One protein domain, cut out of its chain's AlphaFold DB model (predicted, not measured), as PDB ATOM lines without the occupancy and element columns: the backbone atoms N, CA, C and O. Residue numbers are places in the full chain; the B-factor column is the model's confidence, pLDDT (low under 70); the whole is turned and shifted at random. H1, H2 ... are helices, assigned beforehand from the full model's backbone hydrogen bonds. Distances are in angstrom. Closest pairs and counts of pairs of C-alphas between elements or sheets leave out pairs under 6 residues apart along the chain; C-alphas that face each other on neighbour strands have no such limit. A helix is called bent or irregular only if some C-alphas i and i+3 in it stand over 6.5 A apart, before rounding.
ATOM      1  N   SER A 369     -14.342  -1.025 117.540       71.44
ATOM      2  CA  SER A 369     -13.106  -0.246 117.387       71.44
ATOM      3  C   SER A 369     -12.975   0.383 115.992       71.44
ATOM      4  O   SER A 369     -12.782   1.594 115.872       71.44
ATOM      5  N   ARG A 370     -13.169  -0.406 114.926       74.50
ATOM      6  CA  ARG A 370     -13.099   0.075 113.539       74.50
ATOM      7  C   ARG A 370     -14.215   1.074 113.223       74.50
ATOM      8  O   ARG A 370     -13.951   2.090 112.588       74.50
ATOM      9  N   PHE A 371     -15.432   0.835 113.717       78.88
ATOM     10  CA  PHE A 371     -16.539   1.787 113.595       78.88
ATOM     11  C   PHE A 371     -16.257   3.094 114.348       78.88
ATOM     12  O   PHE A 371     -16.422   4.170 113.781       78.88
ATOM     13  N   ARG A 372     -15.753   3.021 115.588       79.62
ATOM     14  CA  ARG A 372     -15.363   4.203 116.376       79.62
ATOM     15  C   ARG A 372     -14.295   5.045 115.663       79.62
ATOM     16  O   ARG A 372     -14.391   6.270 115.680       79.62
ATOM     17  N   ALA A 373     -13.313   4.404 115.026       78.56
ATOM     18  CA  ALA A 373     -12.270   5.088 114.261       78.56
ATOM     19  C   ALA A 373     -12.835   5.825 113.035       78.56
ATOM     20  O   ALA A 373     -12.512   6.991 112.821       78.56
ATOM     21  N   LEU A 374     -13.723   5.173 112.275       75.06
ATOM     22  CA  LEU A 374     -14.362   5.758 111.094       75.06
ATOM     23  C   LEU A 374     -15.315   6.910 111.475       75.06
ATOM     24  O   LEU A 374     -15.242   7.980 110.876       75.06
ATOM     25  N   ARG A 375     -16.113   6.742 112.543       79.50
ATOM     26  CA  ARG A 375     -17.073   7.733 113.083       79.50
ATOM     27  C   ARG A 375     -16.442   9.083 113.442       79.50
ATOM     28  O   ARG A 375     -17.117  10.110 113.388       79.50
ATOM     29  N   LYS A 376     -15.153   9.115 113.800       77.00
ATOM     30  CA  LYS A 376     -14.447  10.336 114.237       77.00
ATOM     31  C   LYS A 376     -14.446  11.447 113.176       77.00
ATOM     32  O   LYS A 376     -14.402  12.617 113.553       77.00
ATOM     33  N   ALA A 377     -14.498  11.097 111.888       72.62
ATOM     34  CA  ALA A 377     -14.376  12.050 110.785       72.62
ATOM     35  C   ALA A 377     -15.595  12.982 110.660       72.62
ATOM     36  O   ALA A 377     -15.425  14.198 110.671       72.62
ATOM     37  N   TRP A 378     -16.819  12.441 110.627       77.69
ATOM     38  CA  TRP A 378     -18.046  13.244 110.491       77.69
ATOM     39  C   TRP A 378     -18.664  13.666 111.823       77.69
ATOM     40  O   TRP A 378     -19.414  14.634 111.864       77.69
ATOM     41  N   ARG A 379     -18.303  13.022 112.941       73.06
ATOM     42  CA  ARG A 379     -18.755  13.451 114.275       73.06
ATOM     43  C   ARG A 379     -18.371  14.899 114.598       73.06
ATOM     44  O   ARG A 379     -19.118  15.578 115.287       73.06
ATOM     45  N   ARG A 380     -17.225  15.382 114.104       69.25
ATOM     46  CA  ARG A 380     -16.760  16.765 114.326       69.25
ATOM     47  C   ARG A 380     -17.710  17.828 113.763       69.25
ATOM     48  O   ARG A 380     -17.633  18.969 114.195       69.25
ATOM     49  N   GLU A 387     -23.591  13.957 124.293       59.31
ATOM     50  CA  GLU A 387     -22.495  13.337 125.060       59.31
ATOM     51  C   GLU A 387     -21.999  12.032 124.406       59.31
ATOM     52  O   GLU A 387     -22.783  11.195 123.955       59.31
ATOM     53  N   ASP A 388     -20.679  11.820 124.380       64.69
ATOM     54  CA  ASP A 388     -20.045  10.626 123.797       64.69
ATOM     55  C   ASP A 388     -19.958   9.483 124.802       64.69
ATOM     56  O   ASP A 388     -18.892   9.111 125.292       64.69
ATOM     57  N   SER A 389     -21.124   8.939 125.123       64.31
ATOM     58  CA  SER A 389     -21.269   7.786 126.001       64.31
ATOM     59  C   SER A 389     -21.227   6.464 125.221       64.31
ATOM     60  O   SER A 389     -21.416   6.404 124.001       64.31
ATOM     61  N   ALA A 390     -21.032   5.348 125.933       61.47
ATOM     62  CA  ALA A 390     -21.160   4.008 125.350       61.47
ATOM     63  C   ALA A 390     -22.560   3.757 124.746       61.47
ATOM     64  O   ALA A 390     -22.680   3.003 123.778       61.47
ATOM     65  N   LEU A 391     -23.590   4.426 125.279       60.94
ATOM     66  CA  LEU A 391     -24.963   4.396 124.771       60.94
ATOM     67  C   LEU A 391     -25.085   5.130 123.426       60.94
ATOM     68  O   LEU A 391     -25.700   4.597 122.506       60.94
ATOM     69  N   SER A 392     -24.421   6.281 123.263       72.12
ATOM     70  CA  SER A 392     -24.349   7.002 121.982       72.12
ATOM     71  C   SER A 392     -23.668   6.167 120.890       72.12
ATOM     72  O   SER A 392     -24.193   6.054 119.786       72.12
ATOM     73  N   LEU A 393     -22.530   5.531 121.194       76.06
ATOM     74  CA  LEU A 393     -21.830   4.680 120.224       76.06
ATOM     75  C   LEU A 393     -22.673   3.469 119.803       76.06
ATOM     76  O   LEU A 393     -22.605   3.052 118.648       76.06
ATOM     77  N   ARG A 394     -23.436   2.896 120.743       75.56
ATOM     78  CA  ARG A 394     -24.341   1.773 120.486       75.56
ATOM     79  C   ARG A 394     -25.492   2.198 119.577       75.56
ATOM     80  O   ARG A 394     -25.671   1.565 118.546       75.56
ATOM     81  N   SER A 395     -26.165   3.300 119.901       78.12
ATOM     82  CA  SER A 395     -27.251   3.855 119.087       78.12
ATOM     83  C   SER A 395     -26.789   4.185 117.664       78.12
ATOM     84  O   SER A 395     -27.437   3.797 116.700       78.12
ATOM     85  N   ASP A 396     -25.615   4.801 117.500       80.31
ATOM     86  CA  ASP A 396     -25.089   5.135 116.170       80.31
ATOM     87  C   ASP A 396     -24.698   3.892 115.354       80.31
ATOM     88  O   ASP A 396     -24.835   3.870 114.129       80.31
ATOM     89  N   HIS A 397     -24.197   2.853 116.027       81.00
ATOM     90  CA  HIS A 397     -23.883   1.573 115.399       81.00
ATOM     91  C   HIS A 397     -25.156   0.809 115.008       81.00
ATOM     92  O   HIS A 397     -25.192   0.180 113.954       81.00
ATOM     93  N   GLU A 398     -26.200   0.867 115.837       79.12
ATOM     94  CA  GLU A 398     -27.513   0.274 115.567       79.12
ATOM     95  C   GLU A 398     -28.204   0.969 114.394       79.12
ATOM     96  O   GLU A 398     -28.667   0.280 113.489       79.12
ATOM     97  N   THR A 399     -28.184   2.303 114.333       82.25
ATOM     98  CA  THR A 399     -28.719   3.050 113.185       82.25
ATOM     99  C   THR A 399     -27.967   2.714 111.899       82.25
ATOM    100  O   THR A 399     -28.593   2.447 110.874       82.25
ATOM    101  N   LEU A 400     -26.629   2.651 111.942       84.31
ATOM    102  CA  LEU A 400     -25.839   2.220 110.786       84.31
ATOM    103  C   LEU A 400     -26.226   0.802 110.347       84.31
ATOM    104  O   LEU A 400     -26.410   0.563 109.155       84.31
ATOM    105  N   TRP A 401     -26.320  -0.138 111.290       81.06
ATOM    106  CA  TRP A 401     -26.661  -1.524 110.977       81.06
ATOM    107  C   TRP A 401     -28.090  -1.654 110.449       81.06
ATOM    108  O   TRP A 401     -28.310  -2.406 109.510       81.06
ATOM    109  N   ALA A 402     -29.043  -0.878 110.969       81.25
ATOM    110  CA  ALA A 402     -30.409  -0.833 110.456       81.25
ATOM    111  C   ALA A 402     -30.457  -0.351 108.996       81.25
ATOM    112  O   ALA A 402     -31.236  -0.874 108.204       81.25
ATOM    113  N   SER A 403     -29.603   0.605 108.620       82.06
ATOM    114  CA  SER A 403     -29.486   1.101 107.244       82.06
ATOM    115  C   SER A 403     -28.748   0.131 106.316       82.06
ATOM    116  O   SER A 403     -29.246  -0.192 105.242       82.06
ATOM    117  N   VAL A 404     -27.579  -0.372 106.724       81.94
ATOM    118  CA  VAL A 404     -26.782  -1.339 105.942       81.94
ATOM    119  C   VAL A 404     -27.522  -2.667 105.797       81.94
ATOM    120  O   VAL A 404     -27.504  -3.282 104.736       81.94
ATOM    121  N   GLY A 405     -28.206  -3.086 106.855       78.62
ATOM    122  CA  GLY A 405     -28.970  -4.317 106.920       78.62
ATOM    123  C   GLY A 405     -30.113  -4.379 105.914       78.62
ATOM    124  O   GLY A 405     -30.431  -5.473 105.478       78.62
ATOM    125  N   ARG A 406     -30.675  -3.238 105.485       82.31
ATOM    126  CA  ARG A 406     -31.735  -3.157 104.460       82.31
ATOM    127  C   ARG A 406     -31.248  -3.373 103.024       82.31
ATOM    128  O   ARG A 406     -32.070  -3.479 102.119       82.31
ATOM    129  N   LEU A 407     -29.937  -3.398 102.789       83.00
ATOM    130  CA  LEU A 407     -29.387  -3.613 101.452       83.00
ATOM    131  C   LEU A 407     -29.581  -5.073 101.024       83.00
ATOM    132  O   LEU A 407     -29.440  -5.973 101.845       83.00
ATOM    133  N   ALA A 408     -29.871  -5.312  99.746       80.44
ATOM    134  CA  ALA A 408     -30.044  -6.662  99.209       80.44
ATOM    135  C   ALA A 408     -28.706  -7.416  99.084       80.44
ATOM    136  O   ALA A 408     -27.682  -6.829  98.720       80.44
ATOM    137  N   LEU A 409     -28.721  -8.732  99.318       77.81
ATOM    138  CA  LEU A 409     -27.592  -9.635  99.058       77.81
ATOM    139  C   LEU A 409     -27.565 -10.051  97.565       77.81
ATOM    140  O   LEU A 409     -27.731 -11.222  97.247       77.81
ATOM    141  N   ALA A 410     -27.391  -9.101  96.633       64.94
ATOM    142  CA  ALA A 410     -27.429  -9.375  95.185       64.94
ATOM    143  C   ALA A 410     -26.423  -8.534  94.357       64.94
ATOM    144  O   ALA A 410     -26.264  -7.336  94.616       64.94
ATOM    145  N   PRO A 411     -25.747  -9.115  93.342       58.72
ATOM    146  CA  PRO A 411     -25.006  -8.366  92.321       58.72
ATOM    147  C   PRO A 411     -25.892  -7.970  91.110       58.72
ATOM    148  O   PRO A 411     -26.799  -8.722  90.768       58.72
ATOM    149  N   PRO A 412     -25.615  -6.854  90.395       52.75
ATOM    150  CA  PRO A 412     -24.641  -5.814  90.697       52.75
ATOM    151  C   PRO A 412     -25.251  -4.808  91.673       52.75
ATOM    152  O   PRO A 412     -26.320  -4.250  91.444       52.75
ATOM    153  N   ALA A 413     -24.554  -4.548  92.771       48.62
ATOM    154  CA  ALA A 413     -25.000  -3.555  93.721       48.62
ATOM    155  C   ALA A 413     -24.986  -2.168  93.054       48.62
ATOM    156  O   ALA A 413     -23.931  -1.540  92.944       48.62
ATOM    157  N   THR A 414     -26.150  -1.597  92.746       52.41
ATOM    158  CA  THR A 414     -26.353  -0.181  93.071       52.41
ATOM    159  C   THR A 414     -26.326  -0.105  94.593       52.41
ATOM    160  O   THR A 414     -27.344  -0.062  95.273       52.41
ATOM    161  N   CYS A 415     -25.119  -0.233  95.149       60.00
ATOM    162  CA  CYS A 415     -24.886  -0.145  96.571       60.00
ATOM    163  C   CYS A 415     -25.268   1.278  96.941       60.00
ATOM    164  O   CYS A 415     -24.485   2.203  96.708       60.00
ATOM    165  N   ASP A 416     -26.470   1.451  97.481       71.56
ATOM    166  CA  ASP A 416     -27.003   2.750  97.862       71.56
ATOM    167  C   ASP A 416     -26.365   3.198  99.188       71.56
ATOM    168  O   ASP A 416     -27.009   3.463 100.201       71.56
ATOM    169  N   VAL A 417     -25.026   3.214  99.201       79.06
ATOM    170  CA  VAL A 417     -24.210   3.762 100.290       79.06
ATOM    171  C   VAL A 417     -24.582   5.220 100.503       79.06
ATOM    172  O   VAL A 417     -24.523   5.705 101.624       79.06
ATOM    173  N   ASP A 418     -24.991   5.908  99.439       80.44
ATOM    174  CA  ASP A 418     -25.500   7.270  99.482       80.44
ATOM    175  C   ASP A 418     -26.775   7.384 100.324       80.44
ATOM    176  O   ASP A 418     -26.832   8.243 101.207       80.44
ATOM    177  N   ARG A 419     -27.738   6.468 100.181       82.19
ATOM    178  CA  ARG A 419     -28.881   6.367 101.096       82.19
ATOM    179  C   ARG A 419     -28.480   6.003 102.519       82.19
ATOM    180  O   ARG A 419     -28.953   6.656 103.443       82.19
ATOM    181  N   VAL A 420     -27.573   5.041 102.721       85.12
ATOM    182  CA  VAL A 420     -27.076   4.695 104.073       85.12
ATOM    183  C   VAL A 420     -26.456   5.917 104.759       85.12
ATOM    184  O   VAL A 420     -26.713   6.178 105.932       85.12
ATOM    185  N   LEU A 421     -25.659   6.698 104.027       85.56
ATOM    186  CA  LEU A 421     -25.045   7.923 104.534       85.56
ATOM    187  C   LEU A 421     -26.057   9.056 104.720       85.56
ATOM    188  O   LEU A 421     -25.833   9.898 105.586       85.56
ATOM    189  N   SER A 422     -27.147   9.080 103.954       85.00
ATOM    190  CA  SER A 422     -28.222  10.069 104.094       85.00
ATOM    191  C   SER A 422     -29.096   9.789 105.317       85.00
ATOM    192  O   SER A 422     -29.398  10.700 106.082       85.00
ATOM    193  N   GLU A 423     -29.435   8.522 105.557       84.62
ATOM    194  CA  GLU A 423     -30.136   8.075 106.768       84.62
ATOM    195  C   GLU A 423     -29.275   8.314 108.017       84.62
ATOM    196  O   GLU A 423     -29.768   8.784 109.044       84.62
ATOM    197  N   LEU A 424     -27.963   8.077 107.907       85.38
ATOM    198  CA  LEU A 424     -27.019   8.408 108.967       85.38
ATOM    199  C   LEU A 424     -26.951   9.926 109.199       85.38
ATOM    200  O   LEU A 424     -26.979  10.347 110.351       85.38
ATOM    201  N   ALA A 425     -26.914  10.751 108.147       83.88
ATOM    202  CA  ALA A 425     -26.933  12.213 108.271       83.88
ATOM    203  C   ALA A 425     -28.183  12.700 109.019       83.88
ATOM    204  O   ALA A 425     -28.065  13.464 109.978       83.88
ATOM    205  N   GLY A 426     -29.357  12.164 108.659       82.06
ATOM    206  CA  GLY A 426     -30.625  12.439 109.337       82.06
ATOM    207  C   GLY A 426     -30.609  12.065 110.822       82.06
ATOM    208  O   GLY A 426     -31.054  12.853 111.653       82.06
ATOM    209  N   HIS A 427     -30.008  10.926 111.191       84.19
ATOM    210  CA  HIS A 427     -29.827  10.521 112.599       84.19
ATOM    211  C   HIS A 427     -28.940  11.477 113.410       84.19
ATOM    212  O   HIS A 427     -29.082  11.576 114.634       84.19
ATOM    213  N   TYR A 428     -28.028  12.184 112.742       78.88
ATOM    214  CA  TYR A 428     -27.197  13.229 113.340       78.88
ATOM    215  C   TYR A 428     -27.780  14.647 113.178       78.88
ATOM    216  O   TYR A 428     -27.172  15.592 113.673       78.88
ATOM    217  N   GLY A 429     -28.939  14.807 112.525       76.25
ATOM    218  CA  GLY A 429     -29.555  16.110 112.253       76.25
ATOM    219  C   GLY A 429     -28.783  16.970 111.245       76.25
ATOM    220  O   GLY A 429     -28.899  18.192 111.272       76.25
ATOM    221  N   VAL A 430     -27.968  16.350 110.387       80.81
ATOM    222  CA  VAL A 430     -27.138  17.025 109.379       80.81
ATOM    223  C   VAL A 430     -27.772  16.857 108.001       80.81
ATOM    224  O   VAL A 430     -28.242  15.773 107.658       80.81
ATOM    225  N   ASP A 431     -27.751  17.914 107.188       80.44
ATOM    226  CA  ASP A 431     -28.143  17.820 105.781       80.44
ATOM    227  C   ASP A 431     -27.159  16.920 105.012       80.44
ATOM    228  O   ASP A 431     -25.969  17.225 104.885       80.44
ATOM    229  N   ALA A 432     -27.667  15.810 104.471       79.94
ATOM    230  CA  ALA A 432     -26.901  14.858 103.673       79.94
ATOM    231  C   ALA A 432     -26.282  15.492 102.409       79.94
ATOM    232  O   ALA A 432     -25.256  15.010 101.917       79.94
ATOM    233  N   GLY A 433     -26.880  16.573 101.891       78.31
ATOM    234  CA  GLY A 433     -26.399  17.325 100.732       78.31
ATOM    235  C   GLY A 433     -25.229  18.269 101.032       78.31
ATOM    236  O   GLY A 433     -24.502  18.658 100.103       78.31
ATOM    237  N   ALA A 434     -24.986  18.595 102.306       84.19
ATOM    238  CA  ALA A 434     -23.951  19.538 102.717       84.19
ATOM    239  C   ALA A 434     -22.552  19.080 102.268       84.19
ATOM    240  O   ALA A 434     -22.168  17.914 102.412       84.19
ATOM    241  N   ALA A 435     -21.761  20.012 101.724       82.19
ATOM    242  CA  ALA A 435     -20.404  19.723 101.251       82.19
ATOM    243  C   ALA A 435     -19.504  19.186 102.380       82.19
ATOM    244  O   ALA A 435     -18.761  18.229 102.170       82.19
ATOM    245  N   SER A 436     -19.658  19.724 103.593       81.94
ATOM    246  CA  SER A 436     -18.935  19.292 104.793       81.94
ATOM    247  C   SER A 436     -19.234  17.837 105.180       81.94
ATOM    248  O   SER A 436     -18.310  17.091 105.506       81.94
ATOM    249  N   TRP A 437     -20.495  17.391 105.089       85.31
ATOM    250  CA  TRP A 437     -20.885  15.999 105.352       85.31
ATOM    251  C   TRP A 437     -20.307  15.037 104.314       85.31
ATOM    252  O   TRP A 437     -19.754  13.986 104.662       85.31
ATOM    253  N   ARG A 438     -20.392  15.403 103.030       83.44
ATOM    254  CA  ARG A 438     -19.830  14.604 101.933       83.44
ATOM    255  C   ARG A 438     -18.319  14.449 102.068       83.44
ATOM    256  O   ARG A 438     -17.820  13.330 101.972       83.44
ATOM    257  N   GLU A 439     -17.603  15.529 102.372       84.38
ATOM    258  CA  GLU A 439     -16.156  15.500 102.591       84.38
ATOM    259  C   GLU A 439     -15.791  14.602 103.784       84.38
ATOM    260  O   GLU A 439     -15.036  13.638 103.629       84.38
ATOM    261  N   ALA A 440     -16.421  14.818 104.943       82.88
ATOM    262  CA  ALA A 440     -16.119  14.075 106.165       82.88
ATOM    263  C   ALA A 440     -16.480  12.578 106.106       82.88
ATOM    264  O   ALA A 440     -15.901  11.773 106.840       82.88
ATOM    265  N   THR A 441     -17.415  12.175 105.238       86.56
ATOM    266  CA  THR A 441     -17.817  10.768 105.062       86.56
ATOM    267  C   THR A 441     -17.107  10.057 103.906       86.56
ATOM    268  O   THR A 441     -17.296   8.853 103.739       86.56
ATOM    269  N   THR A 442     -16.229  10.727 103.147       85.31
ATOM    270  CA  THR A 442     -15.567  10.159 101.951       85.31
ATOM    271  C   THR A 442     -14.813   8.854 102.237       85.31
ATOM    272  O   THR A 442     -15.021   7.844 101.561       85.31
ATOM    273  N   GLY A 443     -13.972   8.827 103.276       81.94
ATOM    274  CA  GLY A 443     -13.215   7.622 103.644       81.94
ATOM    275  C   GLY A 443     -14.111   6.471 104.115       81.94
ATOM    276  O   GLY A 443     -13.848   5.301 103.832       81.94
ATOM    277  N   PHE A 444     -15.218   6.794 104.781       85.75
ATOM    278  CA  PHE A 444     -16.180   5.804 105.259       85.75
ATOM    279  C   PHE A 444     -17.062   5.249 104.149       85.75
ATOM    280  O   PHE A 444     -17.294   4.046 104.102       85.75
ATOM    281  N   ARG A 445     -17.459   6.097 103.201       86.62
ATOM    282  CA  ARG A 445     -18.129   5.708 101.961       86.62
ATOM    283  C   ARG A 445     -17.323   4.647 101.208       86.62
ATOM    284  O   ARG A 445     -17.875   3.618 100.827       86.62
ATOM    285  N   ALA A 446     -16.017   4.862 101.034       83.69
ATOM    286  CA  ALA A 446     -15.129   3.895 100.385       83.69
ATOM    287  C   ALA A 446     -15.001   2.586 101.188       83.69
ATOM    288  O   ALA A 446     -15.072   1.494 100.618       83.69
ATOM    289  N   ALA A 447     -14.865   2.685 102.515       82.12
ATOM    290  CA  ALA A 447     -14.787   1.521 103.396       82.12
ATOM    291  C   ALA A 447     -16.073   0.675 103.371       82.12
ATOM    292  O   ALA A 447     -15.984  -0.548 103.257       82.12
ATOM    293  N   LEU A 448     -17.249   1.312 103.420       82.44
ATOM    294  CA  LEU A 448     -18.552   0.647 103.333       82.44
ATOM    295  C   LEU A 448     -18.726  -0.069 101.993       82.44
ATOM    296  O   LEU A 448     -19.070  -1.248 101.987       82.44
ATOM    297  N   ARG A 449     -18.414   0.596 100.869       84.56
ATOM    298  CA  ARG A 449     -18.482  -0.024  99.532       84.56
ATOM    299  C   ARG A 449     -17.637  -1.293  99.451       84.56
ATOM    300  O   ARG A 449     -18.141  -2.335  99.042       84.56
ATOM    301  N   LYS A 450     -16.374  -1.227  99.887       83.50
ATOM    302  CA  LYS A 450     -15.462  -2.381  99.880       83.50
ATOM    303  C   LYS A 450     -15.984  -3.522 100.752       83.50
ATOM    304  O   LYS A 450     -15.930  -4.679 100.356       83.50
ATOM    305  N   MET A 451     -16.473  -3.195 101.939       82.19
ATOM    306  CA  MET A 451     -16.925  -4.174 102.918       82.19
ATOM    307  C   MET A 451     -18.200  -4.906 102.483       82.19
ATOM    308  O   MET A 451     -18.286  -6.124 102.633       82.19
ATOM    309  N   ILE A 452     -19.165  -4.176 101.917       82.50
ATOM    310  CA  ILE A 452     -20.399  -4.752 101.369       82.50
ATOM    311  C   ILE A 452     -20.064  -5.632 100.164       82.50
ATOM    312  O   ILE A 452     -20.474  -6.790 100.131       82.50
ATOM    313  N   ALA A 453     -19.238  -5.138  99.234       81.31
ATOM    314  CA  ALA A 453     -18.801  -5.911  98.072       81.31
ATOM    315  C   ALA A 453     -18.102  -7.218  98.476       81.31
ATOM    316  O   ALA A 453     -18.411  -8.277  97.941       81.31
ATOM    317  N   GLU A 454     -17.210  -7.166  99.465       83.25
ATOM    318  CA  GLU A 454     -16.497  -8.342  99.960       83.25
ATOM    319  C   GLU A 454     -17.426  -9.343 100.660       83.25
ATOM    320  O   GLU A 454     -17.261 -10.554 100.520       83.25
ATOM    321  N   THR A 455     -18.434  -8.857 101.382       84.31
ATOM    322  CA  THR A 455     -19.407  -9.716 102.073       84.31
ATOM    323  C   THR A 455     -20.325 -10.427 101.085       84.31
ATOM    324  O   THR A 455     -20.531 -11.628 101.212       84.31
ATOM    325  N   VAL A 456     -20.795  -9.725 100.048       82.44
ATOM    326  CA  VAL A 456     -21.558 -10.325  98.939       82.44
ATOM    327  C   VAL A 456     -20.690 -11.312  98.149       82.44
ATOM    328  O   VAL A 456     -21.157 -12.377  97.753       82.44
ATOM    329  N   ARG A 457     -19.406 -10.996  97.940       82.56
ATOM    330  CA  ARG A 457     -18.458 -11.860  97.217       82.56
ATOM    331  C   ARG A 457     -18.160 -13.165  97.960       82.56
ATOM    332  O   ARG A 457     -17.991 -14.194  97.316       82.56
ATOM    333  N   THR A 458     -18.048 -13.101  99.284       84.56
ATOM    334  CA  THR A 458     -17.701 -14.241 100.152       84.56
ATOM    335  C   THR A 458     -18.911 -15.037 100.632       84.56
ATOM    336  O   THR A 458     -18.722 -16.084 101.246       84.56
ATOM    337  N   ALA A 459     -20.129 -14.563 100.349       84.06
ATOM    338  CA  ALA A 459     -21.358 -15.292 100.634       84.06
ATOM    339  C   ALA A 459     -21.372 -16.652  99.919       84.06
ATOM    340  O   ALA A 459     -20.952 -16.718  98.756       84.06
ATOM    341  N   PRO A 460     -21.866 -17.724 100.571       85.62
ATOM    342  CA  PRO A 460     -22.055 -19.004  99.907       85.62
ATOM    343  C   PRO A 460     -22.889 -18.815  98.639       85.62
ATOM    344  O   PRO A 460     -23.914 -18.134  98.668       85.62
ATOM    345  N   GLY A 461     -22.451 -19.404  97.523       76.62
ATOM    346  CA  GLY A 461     -23.091 -19.199  96.218       76.62
ATOM    347  C   GLY A 461     -24.578 -19.548  96.232       76.62
ATOM    348  O   GLY A 461     -25.384 -18.795  95.719       76.62
ATOM    349  N   TRP A 462     -24.967 -20.615  96.934       78.94
ATOM    350  CA  TRP A 462     -26.371 -21.015  97.071       78.94
ATOM    351  C   TRP A 462     -27.213 -20.034  97.901       78.94
ATOM    352  O   TRP A 462     -28.401 -19.885  97.633       78.94
ATOM    353  N   VAL A 463     -26.605 -19.335  98.868       82.62
ATOM    354  CA  VAL A 463     -27.272 -18.245  99.590       82.62
ATOM    355  C   VAL A 463     -27.409 -17.064  98.649       82.62
ATOM    356  O   VAL A 463     -28.513 -16.596  98.457       82.62
ATOM    357  N   ARG A 464     -26.311 -16.628  98.020       82.25
ATOM    358  CA  ARG A 464     -26.247 -15.438  97.158       82.25
ATOM    359  C   ARG A 464     -27.132 -15.534  95.912       82.25
ATOM    360  O   ARG A 464     -27.754 -14.554  95.515       82.25
ATOM    361  N   ASP A 465     -27.144 -16.695  95.276       76.00
ATOM    362  CA  ASP A 465     -27.837 -16.921  94.011       76.00
ATOM    363  C   ASP A 465     -29.317 -17.296  94.267       76.00
ATOM    364  O   ASP A 465     -30.168 -17.066  93.411       76.00
ATOM    365  N   GLY A 466     -29.639 -17.805  95.467       69.75
ATOM    366  CA  GLY A 466     -31.004 -18.080  95.939       69.75
ATOM    367  C   GLY A 466     -31.664 -16.929  96.714       69.75
ATOM    368  O   GLY A 466     -32.872 -16.947  96.925       69.75
ATOM    369  N   SER A 467     -30.907 -15.906  97.124       66.94
ATOM    370  CA  SER A 467     -31.372 -14.777  97.939       66.94
ATOM    371  C   SER A 467     -32.087 -13.683  97.140       66.94
ATOM    372  O   SER A 467     -31.798 -12.494  97.313       66.94
ATOM    373  N   THR A 468     -33.025 -14.038  96.262       66.00
ATOM    374  CA  THR A 468     -33.816 -13.054  95.507       66.00
ATOM    375  C   THR A 468     -34.684 -12.220  96.459       66.00
ATOM    376  O   THR A 468     -35.770 -12.612  96.867       66.00
ATOM    377  N   GLY A 469     -34.181 -11.043  96.840       70.06
ATOM    378  CA  GLY A 469     -34.872 -10.107  97.732       70.06
ATOM    379  C   GLY A 469     -34.509 -10.205  99.218       70.06
ATOM    380  O   GLY A 469     -35.039  -9.410  99.992       70.06
ATOM    381  N   LEU A 470     -33.586 -11.091  99.632       82.00
ATOM    382  CA  LEU A 470     -33.112 -11.093 101.022       82.00
ATOM    383  C   LEU A 470     -32.167  -9.931 101.293       82.00
ATOM    384  O   LEU A 470     -31.249  -9.626 100.525       82.00
ATOM    385  N   THR A 471     -32.388  -9.308 102.441       86.06
ATOM    386  CA  THR A 471     -31.568  -8.208 102.926       86.06
ATOM    387  C   THR A 471     -30.360  -8.720 103.716       86.06
ATOM    388  O   THR A 471     -30.360  -9.823 104.265       86.06
ATOM    389  N   LEU A 472     -29.301  -7.916 103.816       83.19
ATOM    390  CA  LEU A 472     -28.103  -8.252 104.589       83.19
ATOM    391  C   LEU A 472     -28.419  -8.519 106.069       83.19
ATOM    392  O   LEU A 472     -27.747  -9.347 106.674       83.19
ATOM    393  N   ALA A 473     -29.446  -7.880 106.639       79.81
ATOM    394  CA  ALA A 473     -29.914  -8.140 108.005       79.81
ATOM    395  C   ALA A 473     -30.571  -9.516 108.170       79.81
ATOM    396  O   ALA A 473     -30.508 -10.084 109.256       79.81
ATOM    397  N   GLN A 474     -31.188 -10.045 107.111       84.69
ATOM    398  CA  GLN A 474     -31.771 -11.387 107.097       84.69
ATOM    399  C   GLN A 474     -30.703 -12.463 106.850       84.69
ATOM    400  O   GLN A 474     -30.831 -13.578 107.337       84.69
ATOM    401  N   CYS A 475     -29.619 -12.131 106.141       83.75
ATOM    402  CA  CYS A 475     -28.567 -13.094 105.797       83.75
ATOM    403  C   CYS A 475     -27.360 -13.095 106.744       83.75
ATOM    404  O   CYS A 475     -26.596 -14.060 106.737       83.75
ATOM    405  N   VAL A 476     -27.135 -12.027 107.518       84.44
ATOM    406  CA  VAL A 476     -25.979 -11.895 108.417       84.44
ATOM    407  C   VAL A 476     -26.451 -11.561 109.835       84.44
ATOM    408  O   VAL A 476     -27.050 -10.501 110.037       84.44
TER     409      VAL A 476
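This is residues 369 to 380 and 387 to 476 of the 923 residues of the protein "Toll/interleukin-1 receptor domain-containing protein" of Actinomadura sp. NAK00032 (UniProt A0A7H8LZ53). Two pairs of helices, H1 with H4 and H2 with H3, face each other as two crossed layers, and their four centres make a ring in which each helix is next to two of the others. H4, much the longest, is kinked and makes most of the long axis; its second half runs on past the ring to H5 at the far end, from where the chain folds back so that little H6 packs on the end of H2. The start of the H2 segment, residues 387 to 392, sticks out. The printed part has 102 residues with six named helices, in the order H1 to H6, and no named strand; the class is all helix. It is compact, with a radius of gyration of the C-alphas of 14.4 A, and only just elongated, with spans of 44 by 29 by 19 A.

H1, residues 369 to 379, touches H4, residues 435 to 458, and it does so with residues 437 to 444 of H4 alone. Their closest C-alphas, those of Trp 378 and Ala 440, are 4.8 A apart, and the two run opposite ways at a shallow tilt of 28 degrees. H2, residues 390 to 405, is close to H1 but not clearly touching it: the closest C-alphas, of Arg 372 and Leu 393, are 7.5 A apart, and the lines are about perpendicular at 88 degrees. H2 and H3, residues 417 to 427, form a helical hairpin, opposite ways at a steep tilt of 36 degrees, only just past shallow. They touch through residues 399 to 404 of H2 alone, with the C-alphas of Ser 403 and Val 420 closest at 5.4 A. H3 also touches H4, opposite ways at a steep tilt of 53 degrees; the closest C-alphas, of Val 417 and Arg 445, are 6.6 A apart. Over the three touching pairs with a tilt, one is shallow, and the packing is only just mostly crossed. H1 and H3 are apart, and so are H2 and H4. H5, residues 461 to 466, touches no helix; it is close to H4 but not clearly touching, with the C-alphas of Val 456 and Arg 464 closest at 7.2 A, about perpendicular at 75 degrees. H6, residues 472 to 475, touches H2 at residues 401 to 405 of H2 alone, with the C-alphas of Gly 405 and Ala 473 closest at 4.1 A. Every O i to N i+4 pair is within hydrogen-bond range in H2, H3 and H5; in H1 it is 5 of 7 and in H4 18 of 20, while H6 is too short for such a pair.

H1 begins at C-alpha 369, at (-13.106, -0.246, 117.387), and is 15.1 A long; it is neither bent nor irregular, but only just, with C-alphas 374 and 377 6.3 A apart. H2 measures 21.7 A and H3 15.1 A. H4 measures 34.1 A, from C-alpha 435 at (-20.404, 19.723, 101.251) to C-alpha 458 at (-17.701, -14.241, 100.152). H4 is irregular, with C-alphas 440 and 443 7.5 A apart, and has a kink of 51 degrees near residue 443. H5 measures 8.0 A. H6 measures 5.0 A and ends at C-alpha 475, at (-28.567, -13.094, 105.797).

The two C-alphas farthest apart, those of Glu 387 and Trp 462, are 44.5 A apart. Residues 381 to 386 are cut out, and C-alphas 380 and 387 are 12.6 A apart across the cut, which lies in the link from H1 to H2. The link from H2 to H3, 11 residues, is long; that from H3 to H4 is short, and those from H4 to H5 and from H5 to H6 are tight. Residues 387 to 392, of which 390 to 392 belong to H2, stand free. The mean pLDDT of the printed part is 78.1, with values under 70 at residue 380 and at residues 387 to 391, 410 to 415 and 466 to 468.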